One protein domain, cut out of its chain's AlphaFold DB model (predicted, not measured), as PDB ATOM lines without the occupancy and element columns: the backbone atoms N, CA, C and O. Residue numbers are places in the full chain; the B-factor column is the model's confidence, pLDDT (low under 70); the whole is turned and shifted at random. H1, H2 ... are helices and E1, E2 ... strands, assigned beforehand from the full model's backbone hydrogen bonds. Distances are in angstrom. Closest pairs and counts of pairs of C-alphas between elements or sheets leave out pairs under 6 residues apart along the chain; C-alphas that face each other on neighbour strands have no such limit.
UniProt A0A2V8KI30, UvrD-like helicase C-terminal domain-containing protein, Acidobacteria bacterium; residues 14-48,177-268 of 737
ATOM      1  N   HIS A  14     166.525 190.165 156.627       41.34
ATOM      2  CA  HIS A  14     165.498 190.316 155.595       41.34
ATOM      3  C   HIS A  14     164.355 191.224 156.052       41.34
ATOM      4  O   HIS A  14     163.966 192.082 155.275       41.34
ATOM      5  N   ASP A  15     163.929 191.134 157.315       44.50
ATOM      6  CA  ASP A  15     162.817 191.936 157.840       44.50
ATOM      7  C   ASP A  15     163.250 193.382 158.107       44.50
ATOM      8  O   ASP A  15     162.598 194.305 157.638       44.50
ATOM      9  N   LEU A  16     164.429 193.612 158.703       47.12
ATOM     10  CA  LEU A  16     164.999 194.965 158.825       47.12
ATOM     11  C   LEU A  16     165.356 195.581 157.462       47.12
ATOM     12  O   LEU A  16     165.248 196.792 157.301       47.12
ATOM     13  N   ARG A  17     165.760 194.780 156.461       44.03
ATOM     14  CA  ARG A  17     165.918 195.253 155.073       44.03
ATOM     15  C   ARG A  17     164.582 195.460 154.378       44.03
ATOM     16  O   ARG A  17     164.554 196.315 153.508       44.03
ATOM     17  N   SER A  18     163.533 194.705 154.697       45.00
ATOM     18  CA  SER A  18     162.184 194.920 154.159       45.00
ATOM     19  C   SER A  18     161.633 196.216 154.725       45.00
ATOM     20  O   SER A  18     161.333 197.107 153.950       45.00
ATOM     21  N   VAL A  19     161.695 196.406 156.046       46.56
ATOM     22  CA  VAL A  19     161.347 197.661 156.728       46.56
ATOM     23  C   VAL A  19     162.212 198.820 156.221       46.56
ATOM     24  O   VAL A  19     161.687 199.873 155.896       46.56
ATOM     25  N   ALA A  20     163.526 198.651 156.041       49.41
ATOM     26  CA  ALA A  20     164.368 199.697 155.444       49.41
ATOM     27  C   ALA A  20     164.100 199.921 153.937       49.41
ATOM     28  O   ALA A  20     164.327 201.012 153.424       49.41
ATOM     29  N   ARG A  21     163.623 198.914 153.194       48.03
ATOM     30  CA  ARG A  21     163.221 199.054 151.781       48.03
ATOM     31  C   ARG A  21     161.837 199.688 151.637       48.03
ATOM     32  O   ARG A  21     161.627 200.419 150.677       48.03
ATOM     33  N   GLU A  22     160.934 199.431 152.576       48.91
ATOM     34  CA  GLU A  22     159.557 199.929 152.624       48.91
ATOM     35  C   GLU A  22     159.480 201.335 153.239       48.91
ATOM     36  O   GLU A  22     158.742 202.181 152.740       48.91
ATOM     37  N   CYS A  23     160.279 201.625 154.274       50.97
ATOM     38  CA  CYS A  23     160.267 202.892 155.017       50.97
ATOM     39  C   CYS A  23     161.374 203.886 154.608       50.97
ATOM     40  O   CYS A  23     161.396 205.014 155.100       50.97
ATOM     41  N   GLY A  24     162.303 203.512 153.719       60.19
ATOM     42  CA  GLY A  24     163.384 204.391 153.253       60.19
ATOM     43  C   GLY A  24     164.610 204.438 154.178       60.19
ATOM     44  O   GLY A  24     165.066 203.422 154.696       60.19
ATOM     45  N   ALA A  25     165.233 205.609 154.342       69.75
ATOM     46  CA  ALA A  25     166.529 205.720 155.008       69.75
ATOM     47  C   ALA A  25     166.445 205.536 156.537       69.75
ATOM     48  O   ALA A  25     166.233 206.484 157.291       69.75
ATOM     49  N   VAL A  26     166.639 204.300 156.993       76.50
ATOM     50  CA  VAL A  26     166.518 203.881 158.396       76.50
ATOM     51  C   VAL A  26     167.880 203.524 158.997       76.50
ATOM     52  O   VAL A  26     168.687 202.844 158.361       76.50
ATOM     53  N   LEU A  27     168.123 203.953 160.238       81.44
ATOM     54  CA  LEU A  27     169.260 203.531 161.055       81.44
ATOM     55  C   LEU A  27     168.839 202.354 161.949       81.44
ATOM     56  O   LEU A  27     168.169 202.556 162.955       81.44
ATOM     57  N   ALA A  28     169.212 201.126 161.589       77.38
ATOM     58  CA  ALA A  28     168.907 199.936 162.388       77.38
ATOM     59  C   ALA A  28     170.010 199.661 163.422       77.38
ATOM     60  O   ALA A  28     171.184 199.606 163.054       77.38
ATOM     61  N   LEU A  29     169.627 199.461 164.688       76.81
ATOM     62  CA  LEU A  29     170.539 199.229 165.807       76.81
ATOM     63  C   LEU A  29     170.143 198.000 166.638       76.81
ATOM     64  O   LEU A  29     169.006 197.852 167.076       76.81
ATOM     65  N   ASN A  30     171.131 197.156 166.904       74.81
ATOM     66  CA  ASN A  30     171.182 196.134 167.946       74.81
ATOM     67  C   ASN A  30     172.412 196.376 168.848       74.81
ATOM     68  O   ASN A  30     173.191 197.295 168.583       74.81
ATOM     69  N   ALA A  31     172.626 195.527 169.859       68.81
ATOM     70  CA  ALA A  31     173.751 195.655 170.793       68.81
ATOM     71  C   ALA A  31     175.128 195.782 170.100       68.81
ATOM     72  O   ALA A  31     175.909 196.657 170.453       68.81
ATOM     73  N   VAL A  32     175.403 194.982 169.062       68.19
ATOM     74  CA  VAL A  32     176.693 195.001 168.341       68.19
ATOM     75  C   VAL A  32     176.867 196.289 167.534       68.19
ATOM     76  O   VAL A  32     177.883 196.971 167.629       68.19
ATOM     77  N   THR A  33     175.858 196.659 166.746       77.44
ATOM     78  CA  THR A  33     175.917 197.865 165.900       77.44
ATOM     79  C   THR A  33     175.872 199.163 166.708       77.44
ATOM     80  O   THR A  33     176.276 200.208 166.201       77.44
ATOM     81  N   LEU A  34     175.388 199.118 167.955       82.88
ATOM     82  CA  LEU A  34     175.392 200.267 168.854       82.88
ATOM     83  C   LEU A  34     176.825 200.666 169.220       82.88
ATOM     84  O   LEU A  34     177.149 201.851 169.176       82.88
ATOM     85  N   ASP A  35     177.694 199.697 169.505       81.31
ATOM     86  CA  ASP A  35     179.105 199.969 169.791       81.31
ATOM     87  C   ASP A  35     179.834 200.517 168.549       81.31
ATOM     88  O   ASP A  35     180.527 201.532 168.644       81.31
ATOM     89  N   GLU A  36     179.593 199.951 167.358       83.69
ATOM     90  CA  GLU A  36     180.131 200.498 166.097       83.69
ATOM     91  C   GLU A  36     179.666 201.943 165.840       83.69
ATOM     92  O   GLU A  36     180.423 202.787 165.345       83.69
ATOM     93  N   LEU A  37     178.409 202.252 166.171       88.06
ATOM     94  CA  LEU A  37     177.861 203.599 166.053       88.06
ATOM     95  C   LEU A  37     178.570 204.568 167.006       88.06
ATOM     96  O   LEU A  37     178.945 205.666 166.588       88.06
ATOM     97  N   VAL A  38     178.781 204.171 168.263       90.88
ATOM     98  CA  VAL A  38     179.509 204.973 169.257       90.88
ATOM     99  C   VAL A  38     180.901 205.317 168.738       90.88
ATOM    100  O   VAL A  38     181.312 206.477 168.820       90.88
ATOM    101  N   GLU A  39     181.600 204.353 168.133       89.62
ATOM    102  CA  GLU A  39     182.916 204.587 167.536       89.62
ATOM    103  C   GLU A  39     182.883 205.614 166.404       89.62
ATOM    104  O   GLU A  39     183.696 206.539 166.387       89.62
ATOM    105  N   ARG A  40     181.906 205.510 165.498       90.00
ATOM    106  CA  ARG A  40     181.735 206.458 164.385       90.00
ATOM    107  C   ARG A  40     181.351 207.864 164.840       90.00
ATOM    108  O   ARG A  40     181.732 208.832 164.187       90.00
ATOM    109  N   LEU A  41     180.591 207.985 165.928       91.94
ATOM    110  CA  LEU A  41     180.213 209.273 166.521       91.94
ATOM    111  C   LEU A  41     181.372 209.914 167.302       91.94
ATOM    112  O   LEU A  41     181.406 211.133 167.483       91.94
ATOM    113  N   THR A  42     182.332 209.106 167.758       93.25
ATOM    114  CA  THR A  42     183.469 209.547 168.580       93.25
ATOM    115  C   THR A  42     184.826 209.031 168.075       93.25
ATOM    116  O   THR A  42     185.543 208.361 168.822       93.25
ATOM    117  N   PRO A  43     185.216 209.326 166.817       91.12
ATOM    118  CA  PRO A  43     186.427 208.763 166.207       91.12
ATOM    119  C   PRO A  43     187.733 209.306 166.809       91.12
ATOM    120  O   PRO A  43     188.770 208.657 166.745       91.12
ATOM    121  N   ASP A  44     187.685 210.495 167.403       92.00
ATOM    122  CA  ASP A  44     188.794 211.196 168.054       92.00
ATOM    123  C   ASP A  44     189.045 210.737 169.500       92.00
ATOM    124  O   ASP A  44     190.038 211.124 170.116       92.00
ATOM    125  N   VAL A  45     188.162 209.901 170.051       91.69
ATOM    126  CA  VAL A  45     188.196 209.500 171.459       91.69
ATOM    127  C   VAL A  45     188.754 208.094 171.611       91.69
ATOM    128  O   VAL A  45     188.250 207.135 171.025       91.69
ATOM    129  N   LYS A  46     189.762 207.951 172.475       92.38
ATOM    130  CA  LYS A  46     190.320 206.649 172.853       92.38
ATOM    131  C   LYS A  46     189.566 206.073 174.049       92.38
ATOM    132  O   LYS A  46     189.438 206.719 175.089       92.38
ATOM    133  N   THR A  47     189.077 204.844 173.901       92.75
ATOM    134  CA  THR A  47     188.417 204.113 174.992       92.75
ATOM    135  C   THR A  47     189.454 203.359 175.806       92.75
ATOM    136  O   THR A  47     190.318 202.701 175.231       92.75
ATOM    137  N   ALA A  48     189.353 203.435 177.130       93.62
ATOM    138  CA  ALA A  48     190.182 202.656 178.035       93.62
ATOM    139  C   ALA A  48     189.898 201.158 177.861       93.62
ATOM    140  O   ALA A  48     188.745 200.723 177.957       93.62
ATOM    141  N   ASP A 177     181.195 206.352 179.506       94.88
ATOM    142  CA  ASP A 177     181.406 207.796 179.341       94.88
ATOM    143  C   ASP A 177     181.483 208.168 177.849       94.88
ATOM    144  O   ASP A 177     180.911 209.176 177.430       94.88
ATOM    145  N   ARG A 178     182.108 207.321 177.017       94.88
ATOM    146  CA  ARG A 178     182.140 207.497 175.556       94.88
ATOM    147  C   ARG A 178     180.744 207.406 174.934       94.88
ATOM    148  O   ARG A 178     180.421 208.224 174.076       94.88
ATOM    149  N   ARG A 179     179.893 206.479 175.396       94.75
ATOM    150  CA  ARG A 179     178.474 206.403 174.984       94.75
ATOM    151  C   ARG A 179     177.714 207.682 175.338       94.75
ATOM    152  O   ARG A 179     176.994 208.227 174.506       94.75
ATOM    153  N   THR A 180     177.945 208.212 176.538       93.69
ATOM    154  CA  THR A 180     177.357 209.487 176.977       93.69
ATOM    155  C   THR A 180     177.815 210.655 176.095       93.69
ATOM    156  O   THR A 180     177.001 211.488 175.703       93.69
ATOM    157  N   LEU A 181     179.100 210.709 175.734       94.38
ATOM    158  CA  LEU A 181     179.631 211.724 174.820       94.38
ATOM    159  C   LEU A 181     179.035 211.599 173.412       94.38
ATOM    160  O   LEU A 181     178.668 212.610 172.814       94.38
ATOM    161  N   ALA A 182     178.905 210.376 172.893       94.81
ATOM    162  CA  ALA A 182     178.235 210.122 171.622       94.81
ATOM    163  C   ALA A 182     176.792 210.658 171.649       94.81
ATOM    164  O   ALA A 182     176.375 211.336 170.711       94.81
ATOM    165  N   ALA A 183     176.070 210.451 172.756       94.06
ATOM    166  CA  ALA A 183     174.722 210.980 172.947       94.06
ATOM    167  C   ALA A 183     174.668 212.518 172.924       94.06
ATOM    168  O   ALA A 183     173.733 213.083 172.354       94.06
ATOM    169  N   SER A 184     175.651 213.202 173.522       93.62
ATOM    170  CA  SER A 184     175.762 214.666 173.446       93.62
ATOM    171  C   SER A 184     176.065 215.145 172.029       93.62
ATOM    172  O   SER A 184     175.410 216.068 171.557       93.62
ATOM    173  N   ARG A 185     176.979 214.487 171.304       93.56
ATOM    174  CA  ARG A 185     177.316 214.862 169.919       93.56
ATOM    175  C   ARG A 185     176.140 214.747 168.967       93.56
ATOM    176  O   ARG A 185     175.987 215.605 168.112       93.56
ATOM    177  N   VAL A 186     175.295 213.735 169.135       92.06
ATOM    178  CA  VAL A 186     174.066 213.605 168.338       92.06
ATOM    179  C   VAL A 186     173.136 214.814 168.527       92.06
ATOM    180  O   VAL A 186     172.475 215.207 167.574       92.06
ATOM    181  N   ARG A 187     173.103 215.427 169.720       87.06
ATOM    182  CA  ARG A 187     172.270 216.612 170.003       87.06
ATOM    183  C   ARG A 187     172.934 217.935 169.625       87.06
ATOM    184  O   ARG A 187     172.261 218.852 169.175       87.06
ATOM    185  N   GLU A 188     174.232 218.053 169.885       85.50
ATOM    186  CA  GLU A 188     174.967 219.323 169.833       85.50
ATOM    187  C   GLU A 188     175.694 219.539 168.502       85.50
ATOM    188  O   GLU A 188     175.983 220.674 168.131       85.50
ATOM    189  N   SER A 189     176.037 218.460 167.794       75.06
ATOM    190  CA  SER A 189     176.808 218.514 166.553       75.06
ATOM    191  C   SER A 189     175.923 218.228 165.351       75.06
ATOM    192  O   SER A 189     175.144 217.279 165.337       75.06
ATOM    193  N   ASP A 190     176.101 219.011 164.293       76.06
ATOM    194  CA  ASP A 190     175.499 218.701 163.006       76.06
ATOM    195  C   ASP A 190     176.298 217.583 162.320       76.06
ATOM    196  O   ASP A 190     177.426 217.803 161.878       76.06
ATOM    197  N   ILE A 191     175.744 216.365 162.272       84.56
ATOM    198  CA  ILE A 191     176.418 215.174 161.732       84.56
ATOM    199  C   ILE A 191     175.895 214.888 160.311       84.56
ATOM    200  O   ILE A 191     174.814 214.308 160.159       84.56
ATOM    201  N   PRO A 192     176.648 215.214 159.236       84.31
ATOM    202  CA  PRO A 192     176.104 215.208 157.874       84.31
ATOM    203  C   PRO A 192     175.648 213.833 157.379       84.31
ATOM    204  O   PRO A 192     174.665 213.728 156.650       84.31
ATOM    205  N   TRP A 193     176.343 212.760 157.771       85.38
ATOM    206  CA  TRP A 193     175.975 211.405 157.354       85.38
ATOM    207  C   TRP A 193     174.721 210.895 158.075       85.38
ATOM    208  O   TRP A 193     173.993 210.088 157.499       85.38
ATOM    209  N   LEU A 194     174.445 211.378 159.293       83.94
ATOM    210  CA  LEU A 194     173.278 210.975 160.078       83.94
ATOM    211  C   LEU A 194     171.985 211.533 159.466       83.94
ATOM    212  O   LEU A 194     170.978 210.836 159.451       83.94
ATOM    213  N   ARG A 195     172.048 212.718 158.831       80.69
ATOM    214  CA  ARG A 195     170.937 213.338 158.074       80.69
ATOM    215  C   ARG A 195     170.400 212.484 156.929       80.69
ATOM    216  O   ARG A 195     169.314 212.746 156.421       80.69
ATOM    217  N   ARG A 196     171.177 211.496 156.473       83.69
ATOM    218  CA  ARG A 196     170.709 210.551 155.457       83.69
ATOM    219  C   ARG A 196     169.557 209.721 155.990       83.69
ATOM    220  O   ARG A 196     168.747 209.302 155.181       83.69
ATOM    221  N   PHE A 197     169.500 209.486 157.299       85.50
ATOM    222  CA  PHE A 197     168.473 208.692 157.946       85.50
ATOM    223  C   PHE A 197     167.327 209.578 158.427       85.50
ATOM    224  O   PHE A 197     167.537 210.700 158.882       85.50
ATOM    225  N   ARG A 198     166.105 209.058 158.340       83.06
ATOM    226  CA  ARG A 198     164.906 209.722 158.848       83.06
ATOM    227  C   ARG A 198     164.400 209.125 160.156       83.06
ATOM    228  O   ARG A 198     163.769 209.843 160.917       83.06
ATOM    229  N   ARG A 199     164.698 207.851 160.428       84.56
ATOM    230  CA  ARG A 199     164.218 207.096 161.595       84.56
ATOM    231  C   ARG A 199     165.293 206.160 162.140       84.56
ATOM    232  O   ARG A 199     166.091 205.634 161.360       84.56
ATOM    233  N   VAL A 200     165.278 205.911 163.448       85.44
ATOM    234  CA  VAL A 200     166.053 204.837 164.094       85.44
ATOM    235  C   VAL A 200     165.150 203.647 164.422       85.44
ATOM    236  O   VAL A 200     164.043 203.824 164.915       85.44
ATOM    237  N   VAL A 201     165.614 202.429 164.155       80.25
ATOM    238  CA  VAL A 201     164.930 201.190 164.543       80.25
ATOM    239  C   VAL A 201     165.806 200.458 165.547       80.25
ATOM    240  O   VAL A 201     166.923 200.056 165.221       80.25
ATOM    241  N   LEU A 202     165.303 200.293 166.764       77.62
ATOM    242  CA  LEU A 202     165.963 199.549 167.827       77.62
ATOM    243  C   LEU A 202     165.452 198.119 167.845       77.62
ATOM    244  O   LEU A 202     164.244 197.889 167.844       77.62
ATOM    245  N   HIS A 203     166.371 197.169 167.910       73.50
ATOM    246  CA  HIS A 203     166.046 195.763 167.778       73.50
ATOM    247  C   HIS A 203     166.713 194.922 168.875       73.50
ATOM    248  O   HIS A 203     167.940 194.899 168.992       73.50
ATOM    249  N   ALA A 204     165.897 194.161 169.619       67.12
ATOM    250  CA  ALA A 204     166.321 193.217 170.665       67.12
ATOM    251  C   ALA A 204     167.153 193.846 171.806       67.12
ATOM    252  O   ALA A 204     168.115 193.253 172.291       67.12
ATOM    253  N   LEU A 205     166.781 195.054 172.238       71.56
ATOM    254  CA  LEU A 205     167.389 195.741 173.380       71.56
ATOM    255  C   LEU A 205     166.452 195.654 174.592       71.56
ATOM    256  O   LEU A 205     165.575 196.494 174.772       71.56
ATOM    257  N   TYR A 206     166.613 194.603 175.397       74.19
ATOM    258  CA  TYR A 206     165.747 194.332 176.557       74.19
ATOM    259  C   TYR A 206     166.241 194.946 177.858       74.19
ATOM    260  O   TYR A 206     165.466 195.118 178.795       74.19
ATOM    261  N   ASP A 207     167.538 195.222 177.920       79.50
ATOM    262  CA  ASP A 207     168.232 195.735 179.086       79.50
ATOM    263  C   ASP A 207     169.156 196.846 178.611       79.50
ATOM    264  O   ASP A 207     170.197 196.583 178.014       79.50
ATOM    265  N   LEU A 208     168.710 198.087 178.775       83.88
ATOM    266  CA  LEU A 208     169.484 199.256 178.388       83.88
ATOM    267  C   LEU A 208     170.081 199.885 179.632       83.88
ATOM    268  O   LEU A 208     169.351 200.357 180.507       83.88
ATOM    269  N   THR A 209     171.403 199.997 179.663       88.50
ATOM    270  CA  THR A 209     172.062 200.864 180.639       88.50
ATOM    271  C   THR A 209     171.611 202.316 180.440       88.50
ATOM    272  O   THR A 209     171.114 202.704 179.379       88.50
ATOM    273  N   GLU A 210     171.774 203.170 181.450       90.00
ATOM    274  CA  GLU A 210     171.417 204.590 181.313       90.00
ATOM    275  C   GLU A 210     172.261 205.313 180.263       90.00
ATOM    276  O   GLU A 210     171.762 206.185 179.551       90.00
ATOM    277  N   ALA A 211     173.531 204.932 180.123       90.75
ATOM    278  CA  ALA A 211     174.396 205.460 179.075       90.75
ATOM    279  C   ALA A 211     173.897 205.099 177.660       90.75
ATOM    280  O   ALA A 211     173.911 205.952 176.772       90.75
ATOM    281  N   GLU A 212     173.434 203.864 177.443       90.50
ATOM    282  CA  GLU A 212     172.886 203.421 176.151       90.50
ATOM    283  C   GLU A 212     171.524 204.050 175.868       90.50
ATOM    284  O   GLU A 212     171.296 204.554 174.767       90.50
ATOM    285  N   PHE A 213     170.641 204.082 176.867       89.56
ATOM    286  CA  PHE A 213     169.332 204.712 176.742       89.56
ATOM    287  C   PHE A 213     169.449 206.194 176.387       89.56
ATOM    288  O   PHE A 213     168.712 206.670 175.531       89.56
ATOM    289  N   LEU A 214     170.410 206.922 176.969       90.25
ATOM    290  CA  LEU A 214     170.639 208.326 176.625       90.25
ATOM    291  C   LEU A 214     171.054 208.511 175.159       90.25
ATOM    292  O   LEU A 214     170.589 209.447 174.513       90.25
ATOM    293  N   LEU A 215     171.923 207.643 174.633       91.81
ATOM    294  CA  LEU A 215     172.325 207.681 173.224       91.81
ATOM    295  C   LEU A 215     171.138 207.401 172.307       91.81
ATOM    296  O   LEU A 215     170.905 208.136 171.350       91.81
ATOM    297  N   ILE A 216     170.370 206.367 172.633       89.88
ATOM    298  CA  ILE A 216     169.158 205.996 171.911       89.88
ATOM    299  C   ILE A 216     168.152 207.148 171.913       89.88
ATOM    300  O   ILE A 216     167.675 207.540 170.851       89.88
ATOM    301  N   ARG A 217     167.882 207.736 173.081       88.94
ATOM    302  CA  ARG A 217     167.025 208.913 173.236       88.94
ATOM    303  C   ARG A 217     167.485 210.051 172.330       88.94
ATOM    304  O   ARG A 217     166.682 210.566 171.560       88.94
ATOM    305  N   SER A 218     168.772 210.403 172.373       90.88
ATOM    306  CA  SER A 218     169.323 211.460 171.520       90.88
ATOM    307  C   SER A 218     169.108 211.175 170.031       90.88
ATOM    308  O   SER A 218     168.832 212.099 169.275       90.88
ATOM    309  N   LEU A 219     169.218 209.915 169.594       89.62
ATOM    310  CA  LEU A 219     168.973 209.532 168.198       89.62
ATOM    311  C   LEU A 219     167.496 209.672 167.817       89.62
ATOM    312  O   LEU A 219     167.201 210.202 166.752       89.62
ATOM    313  N   ILE A 220     166.580 209.226 168.681       88.31
ATOM    314  CA  ILE A 220     165.131 209.356 168.466       88.31
ATOM    315  C   ILE A 220     164.733 210.833 168.374       88.31
ATOM    316  O   ILE A 220     163.953 211.213 167.507       88.31
ATOM    317  N   GLU A 221     165.286 211.677 169.245       87.31
ATOM    318  CA  GLU A 221     164.997 213.111 169.260       87.31
ATOM    319  C   GLU A 221     165.574 213.841 168.036       87.31
ATOM    320  O   GLU A 221     164.923 214.758 167.526       87.31
ATOM    321  N   ALA A 222     166.767 213.444 167.577       87.88
ATOM    322  CA  ALA A 222     167.487 214.089 166.478       87.88
ATOM    323  C   ALA A 222     166.975 213.699 165.082       87.88
ATOM    324  O   ALA A 222     167.147 214.468 164.133       87.88
ATOM    325  N   LEU A 223     166.380 212.513 164.926       87.62
ATOM    326  CA  LEU A 223     165.897 212.034 163.632       87.62
ATOM    327  C   LEU A 223     164.456 212.516 163.339       87.62
ATOM    328  O   LEU A 223     163.602 212.451 164.223       87.62
ATOM    329  N   PRO A 224     164.152 212.972 162.103       85.44
ATOM    330  CA  PRO A 224     162.865 213.589 161.753       85.44
ATOM    331  C   PRO A 224     161.615 212.754 162.054       85.44
ATOM    332  O   PRO A 224     160.619 213.289 162.533       85.44
ATOM    333  N   ASP A 225     161.667 211.455 161.765       81.44
ATOM    334  CA  ASP A 225     160.537 210.527 161.870       81.44
ATOM    335  C   ASP A 225     160.624 209.673 163.156       81.44
ATOM    336  O   ASP A 225     159.932 208.653 163.268       81.44
ATOM    337  N   GLY A 226     161.496 210.069 164.094       84.94
ATOM    338  CA  GLY A 226     161.630 209.488 165.425       84.94
ATOM    339  C   GLY A 226     162.257 208.093 165.466       84.94
ATOM    340  O   GLY A 226     163.212 207.782 164.742       84.94
ATOM    341  N   GLY A 227     161.725 207.254 166.355       82.19
ATOM    342  CA  GLY A 227     162.195 205.903 166.633       82.19
ATOM    343  C   GLY A 227     161.105 204.844 166.506       82.19
ATOM    344  O   GLY A 227     159.936 205.091 166.788       82.19
ATOM    345  N   THR A 228     161.504 203.633 166.147       75.62
ATOM    346  CA  THR A 228     160.689 202.428 166.319       75.62
ATOM    347  C   THR A 228     161.438 201.488 167.247       75.62
ATOM    348  O   THR A 228     162.609 201.181 167.008       75.62
ATOM    349  N   VAL A 229     160.776 201.024 168.305       72.69
ATOM    350  CA  VAL A 229     161.337 200.005 169.201       72.69
ATOM    351  C   VAL A 229     160.641 198.692 168.912       72.69
ATOM    352  O   VAL A 229     159.435 198.563 169.115       72.69
ATOM    353  N   ILE A 230     161.416 197.723 168.433       69.44
ATOM    354  CA  ILE A 230     160.946 196.367 168.186       69.44
ATOM    355  C   ILE A 230     161.181 195.551 169.457       69.44
ATOM    356  O   ILE A 230     162.315 195.174 169.777       69.44
ATOM    357  N   LEU A 231     160.097 195.308 170.193       62.91
ATOM    358  CA  LEU A 231     160.086 194.509 171.418       62.91
ATOM    359  C   LEU A 231     159.543 193.106 171.156       62.91
ATOM    360  O   LEU A 231     158.659 192.900 170.324       62.91
ATOM    361  N   PHE A 232     160.020 192.146 171.949       56.50
ATOM    362  CA  PHE A 232     159.435 190.812 172.015       56.50
ATOM    363  C   PHE A 232     158.229 190.869 172.935       56.50
ATOM    364  O   PHE A 232     158.306 190.527 174.114       56.50
ATOM    365  N   ASN A 233     157.095 191.292 172.403       52.38
ATOM    366  CA  ASN A 233     155.867 190.692 172.876       52.38
ATOM    367  C   ASN A 233     155.064 190.247 171.659       52.38
ATOM    368  O   ASN A 233     154.634 191.011 170.808       52.38
ATOM    369  N   ALA A 234     154.991 188.939 171.515       49.94
ATOM    370  CA  ALA A 234     154.012 188.299 170.663       49.94
ATOM    371  C   ALA A 234     153.197 187.282 171.448       49.94
ATOM    372  O   ALA A 234     152.171 186.806 170.973       49.94
ATOM    373  N   THR A 235     153.650 186.935 172.652       53.75
ATOM    374  CA  THR A 235     152.875 186.140 173.583       53.75
ATOM    375  C   THR A 235     151.919 187.045 174.333       53.75
ATOM    376  O   THR A 235     152.300 188.090 174.856       53.75
ATOM    377  N   THR A 236     150.674 186.596 174.444       60.84
ATOM    378  CA  THR A 236     149.680 187.138 175.381       60.84
ATOM    379  C   THR A 236     150.187 187.116 176.829       60.84
ATOM    380  O   THR A 236     149.762 187.910 177.663       60.84
ATOM    381  N   ASN A 237     151.131 186.220 177.125       73.38
ATOM    382  CA  ASN A 237     151.757 186.078 178.424       73.38
ATOM    383  C   ASN A 237     152.948 187.027 178.612       73.38
ATOM    384  O   ASN A 237     154.019 186.828 178.035       73.38
ATOM    385  N   ILE A 238     152.759 188.017 179.484       74.94
ATOM    386  CA  ILE A 238     153.784 188.994 179.868       74.94
ATOM    387  C   ILE A 238     154.689 188.515 181.010       74.94
ATOM    388  O   ILE A 238     155.705 189.143 181.278       74.94
ATOM    389  N   LYS A 239     154.337 187.436 181.732       81.75
ATOM    390  CA  LYS A 239     155.045 187.037 182.967       81.75
ATOM    391  C   LYS A 239     156.535 186.727 182.741       81.75
ATOM    392  O   LYS A 239     157.346 187.248 183.505       81.75
ATOM    393  N   PRO A 240     156.930 185.970 181.698       76.81
ATOM    394  CA  PRO A 240     158.343 185.727 181.404       76.81
ATOM    395  C   PRO A 240     159.092 186.983 180.935       76.81
ATOM    396  O   PRO A 240     160.307 187.065 181.083       76.81
ATOM    397  N   THR A 241     158.384 187.964 180.368       75.31
ATOM    398  CA  THR A 241     158.960 189.151 179.718       75.31
ATOM    399  C   THR A 241     158.808 190.436 180.538       75.31
ATOM    400  O   THR A 241     159.193 191.504 180.066       75.31
ATOM    401  N   GLN A 242     158.342 190.354 181.794       78.06
ATOM    402  CA  GLN A 242     158.147 191.509 182.692       78.06
ATOM    403  C   GLN A 242     159.393 192.387 182.830       78.06
ATOM    404  O   GLN A 242     159.285 193.596 183.015       78.06
ATOM    405  N   PHE A 243     160.583 191.793 182.745       79.00
ATOM    406  CA  PHE A 243     161.820 192.559 182.786       79.00
ATOM    407  C   PHE A 243     161.943 193.526 181.595       79.00
ATOM    408  O   PHE A 243     162.273 194.693 181.785       79.00
ATOM    409  N   ALA A 244     161.619 193.073 180.381       75.25
ATOM    410  CA  ALA A 244     161.669 193.909 179.182       75.25
ATOM    411  C   ALA A 244     160.637 195.051 179.228       75.25
ATOM    412  O   ALA A 244     160.900 196.138 178.714       75.25
ATOM    413  N   GLU A 245     159.502 194.838 179.903       72.75
ATOM    414  CA  GLU A 245     158.490 195.877 180.133       72.75
ATOM    415  C   GLU A 245     159.055 197.054 180.940       72.75
ATOM    416  O   GLU A 245     158.727 198.204 180.669       72.75
ATOM    417  N   TRP A 246     159.967 196.814 181.888       73.44
ATOM    418  CA  TRP A 246     160.610 197.908 182.621       73.44
ATOM    419  C   TRP A 246     161.455 198.795 181.693       73.44
ATOM    420  O   TRP A 246     161.386 200.023 181.777       73.44
ATOM    421  N   THR A 247     162.200 198.205 180.756       75.75
ATOM    422  CA  THR A 247     162.916 198.974 179.727       75.75
ATOM    423  C   THR A 247     161.945 199.744 178.831       75.75
ATOM    424  O   THR A 247     162.199 200.908 178.525       75.75
ATOM    425  N   TRP A 248     160.808 199.147 178.465       74.50
ATOM    426  CA  TRP A 248     159.770 199.811 177.672       74.50
ATOM    427  C   TRP A 248     159.131 201.003 178.393       74.50
ATOM    428  O   TRP A 248     159.005 202.083 177.816       74.50
ATOM    429  N   GLN A 249     158.807 200.853 179.678       75.62
ATOM    430  CA  GLN A 249     158.216 201.917 180.488       75.62
ATOM    431  C   GLN A 249     159.065 203.191 180.500       75.62
ATOM    432  O   GLN A 249     158.510 204.280 180.609       75.62
ATOM    433  N   ARG A 250     160.389 203.088 180.326       78.75
ATOM    434  CA  ARG A 250     161.276 204.260 180.226       78.75
ATOM    435  C   ARG A 250     161.025 205.093 178.967       78.75
ATOM    436  O   ARG A 250     161.203 206.304 179.021       78.75
ATOM    437  N   PHE A 251     160.599 204.477 177.863       76.31
ATOM    438  CA  PHE A 251     160.200 205.194 176.646       76.31
ATOM    439  C   PHE A 251     158.798 205.794 176.772       76.31
ATOM    440  O   PHE A 251     158.573 206.904 176.308       76.31
ATOM    441  N   VAL A 252     157.870 205.081 177.421       73.69
ATOM    442  CA  VAL A 252     156.474 205.531 177.590       73.69
ATOM    443  C   VAL A 252     156.349 206.684 178.584       73.69
ATOM    444  O   VAL A 252     155.541 207.581 178.383       73.69
ATOM    445  N   GLN A 253     157.125 206.661 179.671       74.50
ATOM    446  CA  GLN A 253     157.066 207.692 180.715       74.50
ATOM    447  C   GLN A 253     157.656 209.038 180.275       74.50
ATOM    448  O   GLN A 253     157.381 210.051 180.912       74.50
ATOM    449  N   ASP A 254     158.474 209.060 179.224       74.81
ATOM    450  CA  ASP A 254     159.021 210.294 178.672       74.81
ATOM    451  C   ASP A 254     158.109 210.787 177.543       74.81
ATOM    452  O   ASP A 254     158.122 210.235 176.443       74.81
ATOM    453  N   GLU A 255     157.315 211.828 177.811       72.81
ATOM    454  CA  GLU A 255     156.350 212.393 176.851       72.81
ATOM    455  C   GLU A 255     156.999 212.724 175.497       72.81
ATOM    456  O   GLU A 255     156.429 212.443 174.444       72.81
ATOM    457  N   SER A 256     158.238 213.234 175.512       72.12
ATOM    458  CA  SER A 256     158.965 213.604 174.292       72.12
ATOM    459  C   SER A 256     159.352 212.399 173.429       72.12
ATOM    460  O   SER A 256     159.450 212.511 172.203       72.12
ATOM    461  N   LEU A 257     159.560 211.242 174.063       76.56
ATOM    462  CA  LEU A 257     159.832 209.985 173.382       76.56
ATOM    463  C   LEU A 257     158.539 209.291 172.983       76.56
ATOM    464  O   LEU A 257     158.489 208.778 171.871       76.56
ATOM    465  N   ALA A 258     157.502 209.300 173.818       70.38
ATOM    466  CA  ALA A 258     156.223 208.655 173.527       70.38
ATOM    467  C   ALA A 258     155.567 209.198 172.243       70.38
ATOM    468  O   ALA A 258     155.031 208.422 171.457       70.38
ATOM    469  N   GLU A 259     155.673 210.504 171.975       70.94
ATOM    470  CA  GLU A 259     155.170 211.113 170.730       70.94
ATOM    471  C   GLU A 259     155.964 210.704 169.478       70.94
ATOM    472  O   GLU A 259     155.437 210.714 168.365       70.94
ATOM    473  N   LYS A 260     157.244 210.358 169.650       72.31
ATOM    474  CA  LYS A 260     158.193 210.070 168.561       72.31
ATOM    475  C   LYS A 260     158.569 208.597 168.444       72.31
ATOM    476  O   LYS A 260     159.321 208.239 167.539       72.31
ATOM    477  N   THR A 261     158.092 207.756 169.353       71.00
ATOM    478  CA  THR A 261     158.462 206.349 169.447       71.00
ATOM    479  C   THR A 261     157.247 205.487 169.178       71.00
ATOM    480  O   THR A 261     156.312 205.451 169.972       71.00
ATOM    481  N   PHE A 262     157.281 204.744 168.078       64.69
ATOM    482  CA  PHE A 262     156.224 203.795 167.755       64.69
ATOM    483  C   PHE A 262     156.625 202.402 168.259       64.69
ATOM    484  O   PHE A 262     157.651 201.875 167.814       64.69
ATOM    485  N   PRO A 263     155.868 201.789 169.189       62.78
ATOM    486  CA  PRO A 263     156.049 200.380 169.493       62.78
ATOM    487  C   PRO A 263     155.577 199.562 168.297       62.78
ATOM    488  O   PRO A 263     154.397 199.577 167.946       62.78
ATOM    489  N   GLU A 264     156.496 198.819 167.693       60.25
ATOM    490  CA  GLU A 264     156.136 197.776 166.745       60.25
ATOM    491  C   GLU A 264     156.368 196.431 167.414       60.25
ATOM    492  O   GLU A 264     157.495 195.968 167.604       60.25
ATOM    493  N   PHE A 265     155.263 195.798 167.792       56.91
ATOM    494  CA  PHE A 265     155.276 194.400 168.173       56.91
ATOM    495  C   PHE A 265     155.393 193.592 166.889       56.91
ATOM    496  O   PHE A 265     154.426 193.464 166.129       56.91
ATOM    497  N   CYS A 266     156.587 193.067 166.615       50.44
ATOM    498  CA  CYS A 266     156.740 192.101 165.542       50.44
ATOM    499  C   CYS A 266     155.895 190.882 165.898       50.44
ATOM    500  O   CYS A 266     156.246 190.095 166.778       50.44
ATOM    501  N   ARG A 267     154.772 190.716 165.194       46.34
ATOM    502  CA  ARG A 267     154.088 189.431 165.180       46.34
ATOM    503  C   ARG A 267     155.060 188.439 164.542       46.34
ATOM    504  O   ARG A 267     155.472 188.679 163.406       46.34
ATOM    505  N   PRO A 268     155.459 187.362 165.233       50.22
ATOM    506  CA  PRO A 268     156.238 186.314 164.621       50.22
ATOM    507  C   PRO A 268     155.445 185.843 163.412       50.22
ATOM    508  O   PRO A 268     154.219 185.710 163.456       50.22
TER     509      PRO A 268
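Overview. This is residues 14 to 48 and 177 to 268 of the 737 residues of the protein "UvrD-like helicase C-terminal domain-containing protein" of Acidobacteria bacterium (UniProt A0A2V8KI30). A small twisted sheet of four parallel strands has helices on both faces: H2, H4 and H5 on one, and H1 on the opposite face at the E1 end. H3 packs side by side on H4, away from the sheet, and the short H6 packs on residues 217 to 221 of H4. The printed part has 127 residues with six named helices and four named strands, in the order H1 E1 H2 H3 E2 H4 E3 H5 H6 E4; the sheet's order is E1 E2 E3 E4, and the class is mixed, helices and strands. The whole is compact, with a radius of gyration of the C-alphas of 14.7 A and spans of 46 by 33 by 28 A.

Along the chain. The strands are E1, residues 26 to 29, E2, residues 199 to 203 and 13.0 A long, E3, residues 227 to 231 and 12.5 A, and E4, residues 261 to 265 and 12.4 A. C-alpha 199 stands at (164.218, 207.096, 161.595) and C-alpha 265 at (155.276, 194.400, 168.173). The longest helix is H4, residues 210 to 222, 18.0 A. H3 is residues 177 to 188, 16.3 A; H2 is residues 31 to 41, 15.7 A; H5 is residues 242 to 252, 15.0 A. H1, residues 14 to 23 and 13.6 A long, begins at C-alpha 14 at (165.498, 190.316, 155.595). H6 is residues 255 to 258.

Arrangement. E1 and E4 are the edge strands of the sheet, which is only just strongly twisted, with C-alphas up to 4.0 A off its best plane. Within hydrogen-bond range are N 27 and O 199 of E1 and E2, 2.9 A, N 228 and O 200 of E2 and E3, 2.8 A, and N 262 and O 227 of E3 and E4, 3.0 A. E2, H4, E3 and E3, H5 H6, E4 are strand-helix-strand units, parallel neighbour strands joined through helices, each with a right-handed crossover. H4 runs along the strands at a height over the sheet of 10.3 A; its closest C-alpha pair with E2 is Val 200 and Ile 220, 6.4 A. H1, on the opposite face, has a height of 9.9 A. H3 touches H4, closest C-alphas Ala 183 and Leu 215 at 4.1 A, at a shallow tilt of 16 degrees, the same way. H3 also touches H2, closest C-alphas Leu 41 and Ala 182 at 5.5 A, at a steep tilt of 61 degrees. H5 and H6 only just touch, only at the corner, with 3 pairs of C-alphas within 8 A, the closest Val 252 and Ala 258 at 5.1 A. Every O i to N i+4 pair is within hydrogen-bond range in H1 and H4, against 6 of 7 in H2, 7 of 8 in H3 and 4 of 7 in H5; H6 is too short for such a pair.

Size, cuts and confidence. The C-alphas farthest apart are those of Asp 44 and Thr 236, 46.5 A. Residues 49 to 176 are not printed, and C-alphas 48 and 177 are 10.3 A apart across the cut. Of the links that are printed whole, none is long. The mean pLDDT of the printed part is 76.8; residues 14 to 25, 31 to 32, 204, 230 to 236 and 262 to 268 are under 70.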